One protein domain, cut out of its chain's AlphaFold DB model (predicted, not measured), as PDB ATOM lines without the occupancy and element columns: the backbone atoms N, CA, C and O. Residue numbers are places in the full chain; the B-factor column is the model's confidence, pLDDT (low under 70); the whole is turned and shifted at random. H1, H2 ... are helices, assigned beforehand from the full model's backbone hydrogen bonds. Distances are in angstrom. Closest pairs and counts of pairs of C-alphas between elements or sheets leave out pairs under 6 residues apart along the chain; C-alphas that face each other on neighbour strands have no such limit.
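AT A GLANCE: This is residues 289 to 359 of the 821 residues of the protein "CNDH2_N domain-containing protein" of Halicephalobus sp. NKZ332 (UniProt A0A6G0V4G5). Two helix pairs make a small all-helix cluster: H2 and H3 lie side by side as an antiparallel helical hairpin, and H1 and H4 meet nearly at right angles, with the last residue of H4, Ile 354, near the middle of H1 at Arg 296. The printed part has 71 residues, with four named helices in the order H1, H2, H3, H4 and no named strand. It is compact, with a radius of gyration of the C-alphas of 11.5 A and spans of 33 by 25 by 22 A.

HOW THE PARTS SIT: H1, residues 289 to 302, touches H4, residues 347 to 354; their closest C-alphas, those of Arg 296 and Ile 354, are 6.4 A apart, and their lines are about perpendicular at 88 degrees. H2, residues 312 to 324, is apart from H1, but only just, with the closest C-alphas 8.3 A apart. H2 forms a helical hairpin with H3, residues 334 to 343, at a shallow tilt of 7 degrees, opposite ways. H2 touches H3 with residues 314 to 318 alone; the closest C-alphas, of Cys 314 and Ile 337, are 6.4 A apart. H1 and H3 are near each other. H3 and H4 are close but not clearly touching, at a steep tilt of 51 degrees, opposite ways; the closest C-alphas, of Leu 341 and Ala 347, are 5.7 A apart. H2 and H4 are apart. In H1, H2, H3 and H4 every O i to N i+4 pair is within hydrogen-bond range.

IN THESE COORDINATES: H1 begins at C-alpha 289, (0.232, -24.524, 27.385), and is 20.1 A long. H2 measures 18.5 A and H3 14.3 A. H4 is 10.7 A long and ends at C-alpha 354, (10.130, -21.002, 20.442).

THE WHOLE: The two C-alphas farthest apart, of Gly 326 and Asn 357, are 33.1 A apart. The printed part has no cut. The link from H3 to H4 is tight, the other two are short. The mean pLDDT of the printed part is 79.8; residues 289 to 290, 328 to 331 and 355 to 358 are under 70.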
ATOM      1  N   PRO A 289      -1.032 -24.467  28.123       64.69
ATOM      2  CA  PRO A 289       0.232 -24.524  27.385       64.69
ATOM      3  C   PRO A 289       0.041 -24.487  25.861       64.69
ATOM      4  O   PRO A 289       0.896 -23.970  25.136       64.69
ATOM      5  N   CYS A 290      -1.085 -25.003  25.356       69.38
ATOM      6  CA  CYS A 290      -1.359 -25.097  23.924       69.38
ATOM      7  C   CYS A 290      -1.695 -23.730  23.313       69.38
ATOM      8  O   CYS A 290      -1.276 -23.428  22.190       69.38
ATOM      9  N   ALA A 291      -2.401 -22.870  24.051       71.12
ATOM     10  CA  ALA A 291      -2.711 -21.508  23.617       71.12
ATOM     11  C   ALA A 291      -1.443 -20.635  23.523       71.12
ATOM     12  O   ALA A 291      -1.239 -19.933  22.525       71.12
ATOM     13  N   VAL A 292      -0.552 -20.742  24.517       76.06
ATOM     14  CA  VAL A 292       0.738 -20.029  24.552       76.06
ATOM     15  C   VAL A 292       1.651 -20.489  23.413       76.06
ATOM     16  O   VAL A 292       2.190 -19.650  22.679       76.06
ATOM     17  N   PHE A 293       1.753 -21.804  23.195       82.06
ATOM     18  CA  PHE A 293       2.529 -22.374  22.093       82.06
ATOM     19  C   PHE A 293       2.022 -21.905  20.727       82.06
ATOM     20  O   PHE A 293       2.804 -21.418  19.910       82.06
ATOM     21  N   ASN A 294       0.709 -21.966  20.486       78.62
ATOM     22  CA  ASN A 294       0.113 -21.525  19.223       78.62
ATOM     23  C   ASN A 294       0.361 -20.035  18.950       78.62
ATOM     24  O   ASN A 294       0.627 -19.643  17.808       78.62
ATOM     25  N   HIS A 295       0.310 -19.193  19.985       81.94
ATOM     26  CA  HIS A 295       0.606 -17.771  19.854       81.94
ATOM     27  C   HIS A 295       2.072 -17.524  19.469       81.94
ATOM     28  O   HIS A 295       2.349 -16.796  18.510       81.94
ATOM     29  N   ARG A 296       3.020 -18.165  20.159       78.31
ATOM     30  CA  ARG A 296       4.456 -18.011  19.879       78.31
ATOM     31  C   ARG A 296       4.878 -18.646  18.562       78.31
ATOM     32  O   ARG A 296       5.669 -18.047  17.839       78.31
ATOM     33  N   LEU A 297       4.298 -19.784  18.190       85.19
ATOM     34  CA  LEU A 297       4.500 -20.392  16.878       85.19
ATOM     35  C   LEU A 297       4.064 -19.423  15.770       85.19
ATOM     36  O   LEU A 297       4.800 -19.215  14.810       85.19
ATOM     37  N   ARG A 298       2.926 -18.733  15.925       84.50
ATOM     38  CA  ARG A 298       2.498 -17.690  14.975       84.50
ATOM     39  C   ARG A 298       3.454 -16.497  14.935       84.50
ATOM     40  O   ARG A 298       3.745 -16.004  13.846       84.50
ATOM     41  N   GLN A 299       3.964 -16.040  16.080       85.50
ATOM     42  CA  GLN A 299       4.986 -14.985  16.118       85.50
ATOM     43  C   GLN A 299       6.273 -15.422  15.399       85.50
ATOM     44  O   GLN A 299       6.793 -14.682  14.562       85.50
ATOM     45  N   PHE A 300       6.731 -16.651  15.651       88.06
ATOM     46  CA  PHE A 300       7.897 -17.246  15.004       88.06
ATOM     47  C   PHE A 300       7.703 -17.362  13.486       88.06
ATOM     48  O   PHE A 300       8.561 -16.926  12.728       88.06
ATOM     49  N   LEU A 301       6.552 -17.851  13.014       87.75
ATOM     50  CA  LEU A 301       6.247 -17.971  11.579       87.75
ATOM     51  C   LEU A 301       6.131 -16.609  10.863       87.75
ATOM     52  O   LEU A 301       6.291 -16.532   9.637       87.75
ATOM     53  N   ASN A 302       5.874 -15.526  11.604       83.31
ATOM     54  CA  ASN A 302       5.784 -14.166  11.067       83.31
ATOM     55  C   ASN A 302       7.113 -13.412  11.032       83.31
ATOM     56  O   ASN A 302       7.245 -12.481  10.235       83.31
ATOM     57  N   ALA A 303       8.097 -13.804  11.842       87.31
ATOM     58  CA  ALA A 303       9.408 -13.172  11.842       87.31
ATOM     59  C   ALA A 303      10.175 -13.508  10.542       87.31
ATOM     60  O   ALA A 303      10.445 -14.683  10.275       87.31
ATOM     61  N   PRO A 304      10.590 -12.512   9.732       80.75
ATOM     62  CA  PRO A 304      11.316 -12.756   8.480       80.75
ATOM     63  C   PRO A 304      12.622 -13.536   8.684       80.75
ATOM     64  O   PRO A 304      13.018 -14.332   7.836       80.75
ATOM     65  N   SER A 305      13.270 -13.331   9.835       78.88
ATOM     66  CA  SER A 305      14.488 -14.024  10.262       78.88
ATOM     67  C   SER A 305      14.263 -15.495  10.617       78.88
ATOM     68  O   SER A 305      15.201 -16.279  10.537       78.88
ATOM     69  N   SER A 306      13.042 -15.878  10.991       81.50
ATOM     70  CA  SER A 306      12.682 -17.257  11.339       81.50
ATOM     71  C   SER A 306      12.274 -18.077  10.115       81.50
ATOM     72  O   SER A 306      12.478 -19.288  10.082       81.50
ATOM     73  N   GLN A 307      11.772 -17.428   9.058       79.25
ATOM     74  CA  GLN A 307      11.372 -18.105   7.816       79.25
ATOM     75  C   GLN A 307      12.545 -18.690   7.012       79.25
ATOM     76  O   GLN A 307      12.325 -19.519   6.130       79.25
ATOM     77  N   SER A 308      13.783 -18.267   7.283       82.12
ATOM     78  CA  SER A 308      14.990 -18.858   6.686       82.12
ATOM     79  C   SER A 308      15.395 -20.185   7.334       82.12
ATOM     80  O   SER A 308      16.189 -20.917   6.753       82.12
ATOM     81  N   VAL A 309      14.853 -20.483   8.517       85.75
ATOM     82  CA  VAL A 309      15.168 -21.670   9.328       85.75
ATOM     83  C   VAL A 309      14.126 -22.773   9.118       85.75
ATOM     84  O   VAL A 309      14.356 -23.917   9.487       85.75
ATOM     85  N   LEU A 310      12.980 -22.447   8.509       88.38
ATOM     86  CA  LEU A 310      11.945 -23.429   8.210       88.38
ATOM     87  C   LEU A 310      12.389 -24.375   7.082       88.38
ATOM     88  O   LEU A 310      12.896 -23.904   6.056       88.38
ATOM     89  N   PRO A 311      12.104 -25.682   7.210       89.38
ATOM     90  CA  PRO A 311      12.259 -26.643   6.125       89.38
ATOM     91  C   PRO A 311      11.506 -26.187   4.870       89.38
ATOM     92  O   PRO A 311      10.442 -25.560   4.954       89.38
ATOM     93  N   SER A 312      12.042 -26.499   3.690       84.38
ATOM     94  CA  SER A 312      11.504 -26.026   2.404       84.38
ATOM     95  C   SER A 312      10.045 -26.442   2.169       84.38
ATOM     96  O   SER A 312       9.288 -25.688   1.554       84.38
ATOM     97  N   ASP A 313       9.631 -27.594   2.697       81.50
ATOM     98  CA  ASP A 313       8.260 -28.095   2.590       81.50
ATOM     99  C   ASP A 313       7.298 -27.397   3.567       81.50
ATOM    100  O   ASP A 313       6.183 -27.049   3.173       81.50
ATOM    101  N   CYS A 314       7.737 -27.071   4.790       84.88
ATOM    102  CA  CYS A 314       6.971 -26.230   5.723       84.88
ATOM    103  C   CYS A 314       6.806 -24.805   5.187       84.88
ATOM    104  O   CYS A 314       5.733 -24.212   5.296       84.88
ATOM    105  N   LYS A 315       7.845 -24.254   4.545       89.06
ATOM    106  CA  LYS A 315       7.781 -22.938   3.899       89.06
ATOM    107  C   LYS A 315       6.783 -22.919   2.737       89.06
ATOM    108  O   LYS A 315       6.030 -21.959   2.597       89.06
ATOM    109  N   ARG A 316       6.737 -23.989   1.933       84.75
ATOM    110  CA  ARG A 316       5.780 -24.133   0.824       84.75
ATOM    111  C   ARG A 316       4.337 -24.205   1.326       84.75
ATOM    112  O   ARG A 316       3.481 -23.532   0.762       84.75
ATOM    113  N   GLU A 317       4.094 -24.954   2.399       83.62
ATOM    114  CA  GLU A 317       2.773 -25.073   3.031       83.62
ATOM    115  C   GLU A 317       2.319 -23.747   3.664       83.62
ATOM    116  O   GLU A 317       1.181 -23.316   3.485       83.62
ATOM    117  N   LEU A 318       3.241 -23.041   4.331       87.75
ATOM    118  CA  LEU A 318       3.003 -21.711   4.895       87.75
ATOM    119  C   LEU A 318       2.632 -20.694   3.804       87.75
ATOM    120  O   LEU A 318       1.718 -19.885   3.982       87.75
ATOM    121  N   GLU A 319       3.324 -20.727   2.663       86.06
ATOM    122  CA  GLU A 319       3.019 -19.876   1.511       86.06
ATOM    123  C   GLU A 319       1.696 -20.257   0.830       86.06
ATOM    124  O   GLU A 319       0.953 -19.358   0.434       86.06
ATOM    125  N   ALA A 320       1.374 -21.550   0.719       84.38
ATOM    126  CA  ALA A 320       0.096 -22.032   0.189       84.38
ATOM    127  C   ALA A 320      -1.074 -21.572   1.072       84.38
ATOM    128  O   ALA A 320      -1.975 -20.883   0.590       84.38
ATOM    129  N   SER A 321      -0.977 -21.799   2.384       78.38
ATOM    130  CA  SER A 321      -1.967 -21.338   3.362       78.38
ATOM    131  C   SER A 321      -2.111 -19.810   3.371       78.38
ATOM    132  O   SER A 321      -3.222 -19.296   3.496       78.38
ATOM    133  N   ARG A 322      -1.024 -19.040   3.188       83.88
ATOM    134  CA  ARG A 322      -1.097 -17.568   3.038       83.88
ATOM    135  C   ARG A 322      -1.829 -17.140   1.766       83.88
ATOM    136  O   ARG A 322      -2.521 -16.125   1.794       83.88
ATOM    137  N   ARG A 323      -1.676 -17.870   0.659       80.31
ATOM    138  CA  ARG A 323      -2.382 -17.571  -0.600       80.31
ATOM    139  C   ARG A 323      -3.874 -17.866  -0.483       80.31
ATOM    140  O   ARG A 323      -4.670 -17.045  -0.925       80.31
ATOM    141  N   GLU A 324      -4.240 -18.979   0.146       77.94
ATOM    142  CA  GLU A 324      -5.641 -19.378   0.339       77.94
ATOM    143  C   GLU A 324      -6.381 -18.467   1.326       77.94
ATOM    144  O   GLU A 324      -7.526 -18.091   1.093       77.94
ATOM    145  N   SER A 325      -5.701 -18.028   2.387       74.00
ATOM    146  CA  SER A 325      -6.266 -17.157   3.431       74.00
ATOM    147  C   SER A 325      -6.237 -15.656   3.117       74.00
ATOM    148  O   SER A 325      -6.608 -14.840   3.964       74.00
ATOM    149  N   GLY A 326      -5.738 -15.247   1.946       75.88
ATOM    150  CA  GLY A 326      -5.554 -13.827   1.620       75.88
ATOM    151  C   GLY A 326      -4.569 -13.103   2.552       75.88
ATOM    152  O   GLY A 326      -4.703 -11.902   2.780       75.88
ATOM    153  N   GLY A 327      -3.592 -13.828   3.108       73.69
ATOM    154  CA  GLY A 327      -2.602 -13.315   4.058       73.69
ATOM    155  C   GLY A 327      -3.037 -13.353   5.528       73.69
ATOM    156  O   GLY A 327      -2.281 -12.886   6.381       73.69
ATOM    157  N   ASN A 328      -4.215 -13.906   5.844       65.19
ATOM    158  CA  ASN A 328      -4.698 -14.030   7.217       65.19
ATOM    159  C   ASN A 328      -4.187 -15.316   7.893       65.19
ATOM    160  O   ASN A 328      -4.612 -16.424   7.586       65.19
ATOM    161  N   LEU A 329      -3.299 -15.172   8.876       60.38
ATOM    162  CA  LEU A 329      -2.685 -16.311   9.571       60.38
ATOM    163  C   LEU A 329      -3.619 -16.997  10.585       60.38
ATOM    164  O   LEU A 329      -3.281 -18.066  11.089       60.38
ATOM    165  N   PHE A 330      -4.785 -16.412  10.887       53.75
ATOM    166  CA  PHE A 330      -5.756 -17.015  11.807       53.75
ATOM    167  C   PHE A 330      -6.439 -18.261  11.232       53.75
ATOM    168  O   PHE A 330      -6.879 -19.101  12.010       53.75
ATOM    169  N   SER A 331      -6.481 -18.409   9.904       51.06
ATOM    170  CA  SER A 331      -7.082 -19.560   9.217       51.06
ATOM    171  C   SER A 331      -6.048 -20.583   8.728       51.06
ATOM    172  O   SER A 331      -6.326 -21.338   7.801       51.06
ATOM    173  N   MET A 332      -4.831 -20.580   9.285       74.50
ATOM    174  CA  MET A 332      -3.809 -21.570   8.938       74.50
ATOM    175  C   MET A 332      -4.116 -22.939   9.537       74.50
ATOM    176  O   MET A 332      -4.469 -23.042  10.712       74.50
ATOM    177  N   ASN A 333      -3.863 -23.992   8.756       79.12
ATOM    178  CA  ASN A 333      -3.835 -25.365   9.246       79.12
ATOM    179  C   ASN A 333      -2.558 -25.601  10.076       79.12
ATOM    180  O   ASN A 333      -1.570 -26.160   9.603       79.12
ATOM    181  N   LEU A 334      -2.562 -25.107  11.319       82.25
ATOM    182  CA  LEU A 334      -1.439 -25.260  12.248       82.25
ATOM    183  C   LEU A 334      -1.154 -26.728  12.573       82.25
ATOM    184  O   LEU A 334      -0.002 -27.060  12.818       82.25
ATOM    185  N   VAL A 335      -2.162 -27.601  12.516       79.00
ATOM    186  CA  VAL A 335      -2.014 -29.040  12.772       79.00
ATOM    187  C   VAL A 335      -1.069 -29.675  11.753       79.00
ATOM    188  O   VAL A 335      -0.132 -30.368  12.137       79.00
ATOM    189  N   GLU A 336      -1.232 -29.370  10.464       81.12
ATOM    190  CA  GLU A 336      -0.355 -29.901   9.410       81.12
ATOM    191  C   GLU A 336       1.067 -29.320   9.485       81.12
ATOM    192  O   GLU A 336       2.046 -30.031   9.255       81.12
ATOM    193  N   ILE A 337       1.206 -28.045   9.869       83.50
ATOM    194  CA  ILE A 337       2.520 -27.420  10.093       83.50
ATOM    195  C   ILE A 337       3.218 -28.061  11.301       83.50
ATOM    196  O   ILE A 337       4.397 -28.392  11.208       83.50
ATOM    197  N   CYS A 338       2.506 -28.289  12.407       84.50
ATOM    198  CA  CYS A 338       3.026 -28.974  13.592       84.50
ATOM    199  C   CYS A 338       3.398 -30.431  13.293       84.50
ATOM    200  O   CYS A 338       4.470 -30.872  13.700       84.50
ATOM    201  N   ARG A 339       2.579 -31.151  12.514       88.19
ATOM    202  CA  ARG A 339       2.868 -32.523  12.072       88.19
ATOM    203  C   ARG A 339       4.171 -32.580  11.279       88.19
ATOM    204  O   ARG A 339       5.065 -33.342  11.635       88.19
ATOM    205  N   ARG A 340       4.331 -31.720  10.268       84.69
ATOM    206  CA  ARG A 340       5.561 -31.673   9.457       84.69
ATOM    207  C   ARG A 340       6.774 -31.188  10.241       84.69
ATOM    208  O   ARG A 340       7.866 -31.701  10.032       84.69
ATOM    209  N   LEU A 341       6.595 -30.241  11.162       88.06
ATOM    210  CA  LEU A 341       7.662 -29.836  12.076       88.06
ATOM    211  C   LEU A 341       8.080 -30.988  12.993       88.06
ATOM    212  O   LEU A 341       9.265 -31.120  13.245       88.06
ATOM    213  N   SER A 342       7.154 -31.838  13.447       87.06
ATOM    214  CA  SER A 342       7.474 -32.993  14.303       87.06
ATOM    215  C   SER A 342       8.226 -34.120  13.578       87.06
ATOM    216  O   SER A 342       8.893 -34.928  14.224       87.06
ATOM    217  N   GLU A 343       8.133 -34.164  12.246       87.56
ATOM    218  CA  GLU A 343       8.819 -35.130  11.379       87.56
ATOM    219  C   GLU A 343      10.225 -34.656  10.961       87.56
ATOM    220  O   GLU A 343      11.014 -35.455  10.451       87.56
ATOM    221  N   ASP A 344      10.571 -33.383  11.193       89.81
ATOM    222  CA  ASP A 344      11.859 -32.823  10.783       89.81
ATOM    223  C   ASP A 344      12.990 -33.159  11.783       89.81
ATOM    224  O   ASP A 344      12.846 -32.932  12.987       89.81
ATOM    225  N   PRO A 345      14.169 -33.627  11.326       85.12
ATOM    226  CA  PRO A 345      15.325 -33.869  12.194       85.12
ATOM    227  C   PRO A 345      15.805 -32.638  12.985       85.12
ATOM    228  O   PRO A 345      16.483 -32.787  14.000       85.12
ATOM    229  N   GLN A 346      15.494 -31.424  12.520       87.69
ATOM    230  CA  GLN A 346      15.835 -30.151  13.158       87.69
ATOM    231  C   GLN A 346      14.715 -29.586  14.042       87.69
ATOM    232  O   GLN A 346      14.858 -28.475  14.559       87.69
ATOM    233  N   ALA A 347      13.624 -30.330  14.257       84.94
ATOM    234  CA  ALA A 347      12.496 -29.912  15.087       84.94
ATOM    235  C   ALA A 347      12.932 -29.395  16.465       84.94
ATOM    236  O   ALA A 347      12.451 -28.358  16.912       84.94
ATOM    237  N   SER A 348      13.899 -30.065  17.102       78.88
ATOM    238  CA  SER A 348      14.420 -29.679  18.418       78.88
ATOM    239  C   SER A 348      15.005 -28.264  18.435       78.88
ATOM    240  O   SER A 348      14.727 -27.503  19.353       78.88
ATOM    241  N   LEU A 349      15.722 -27.852  17.383       82.75
ATOM    242  CA  LEU A 349      16.298 -26.505  17.277       82.75
ATOM    243  C   LEU A 349      15.231 -25.422  17.079       82.75
ATOM    244  O   LEU A 349      15.443 -24.265  17.447       82.75
ATOM    245  N   ILE A 350      14.106 -25.774  16.454       82.94
ATOM    246  CA  ILE A 350      12.973 -24.866  16.259       82.94
ATOM    247  C   ILE A 350      12.195 -24.733  17.573       82.94
ATOM    248  O   ILE A 350      11.863 -23.615  17.960       82.94
ATOM    249  N   ILE A 351      11.985 -25.840  18.290       83.06
ATOM    250  CA  ILE A 351      11.356 -25.875  19.618       83.06
ATOM    251  C   ILE A 351      12.176 -25.056  20.628       83.06
ATOM    252  O   ILE A 351      11.624 -24.165  21.276       83.06
ATOM    253  N   ASP A 352      13.500 -25.242  20.662       81.56
ATOM    254  CA  ASP A 352      14.419 -24.482  21.525       81.56
ATOM    255  C   ASP A 352      14.350 -22.966  21.266       81.56
ATOM    256  O   ASP A 352      14.538 -22.155  22.174       81.56
ATOM    257  N   ARG A 353      14.057 -22.556  20.024       81.38
ATOM    258  CA  ARG A 353      13.901 -21.140  19.647       81.38
ATOM    259  C   ARG A 353      12.517 -20.569  19.940       81.38
ATOM    260  O   ARG A 353      12.401 -19.350  20.045       81.38
ATOM    261  N   ILE A 354      11.486 -21.409  20.039       83.50
ATOM    262  CA  ILE A 354      10.130 -21.002  20.442       83.50
ATOM    263  C   ILE A 354      10.065 -20.802  21.970       83.50
ATOM    264  O   ILE A 354       9.326 -19.936  22.445       83.50
ATOM    265  N   GLY A 355      10.943 -21.486  22.715       58.97
ATOM    266  CA  GLY A 355      11.358 -21.087  24.060       58.97
ATOM    267  C   GLY A 355      10.427 -21.512  25.193       58.97
ATOM    268  O   GLY A 355      10.255 -20.732  26.124       58.97
ATOM    269  N   ASP A 356       9.855 -22.718  25.132       64.38
ATOM    270  CA  ASP A 356       9.045 -23.303  26.210       64.38
ATOM    271  C   ASP A 356       9.441 -24.774  26.458       64.38
ATOM    272  O   ASP A 356       9.960 -25.431  25.559       64.38
ATOM    273  N   ASN A 357       9.180 -25.294  27.669       60.84
ATOM    274  CA  ASN A 357       9.439 -26.680  28.122       60.84
ATOM    275  C   ASN A 357       8.575 -27.745  27.400       60.84
ATOM    276  O   ASN A 357       8.133 -28.714  28.012       60.84
ATOM    277  N   ILE A 358       8.278 -27.541  26.120       67.19
ATOM    278  CA  ILE A 358       7.470 -28.426  25.288       67.19
ATOM    279  C   ILE A 358       8.415 -29.435  24.651       67.19
ATOM    280  O   ILE A 358       9.391 -29.075  23.992       67.19
ATOM    281  N   THR A 359       8.143 -30.712  24.869       80.00
ATOM    282  CA  THR A 359       8.941 -31.800  24.317       80.00
ATOM    283  C   THR A 359       8.522 -32.096  22.877       80.00
ATOM    284  O   THR A 359       7.421 -31.771  22.430       80.00
TER     285      THR A 359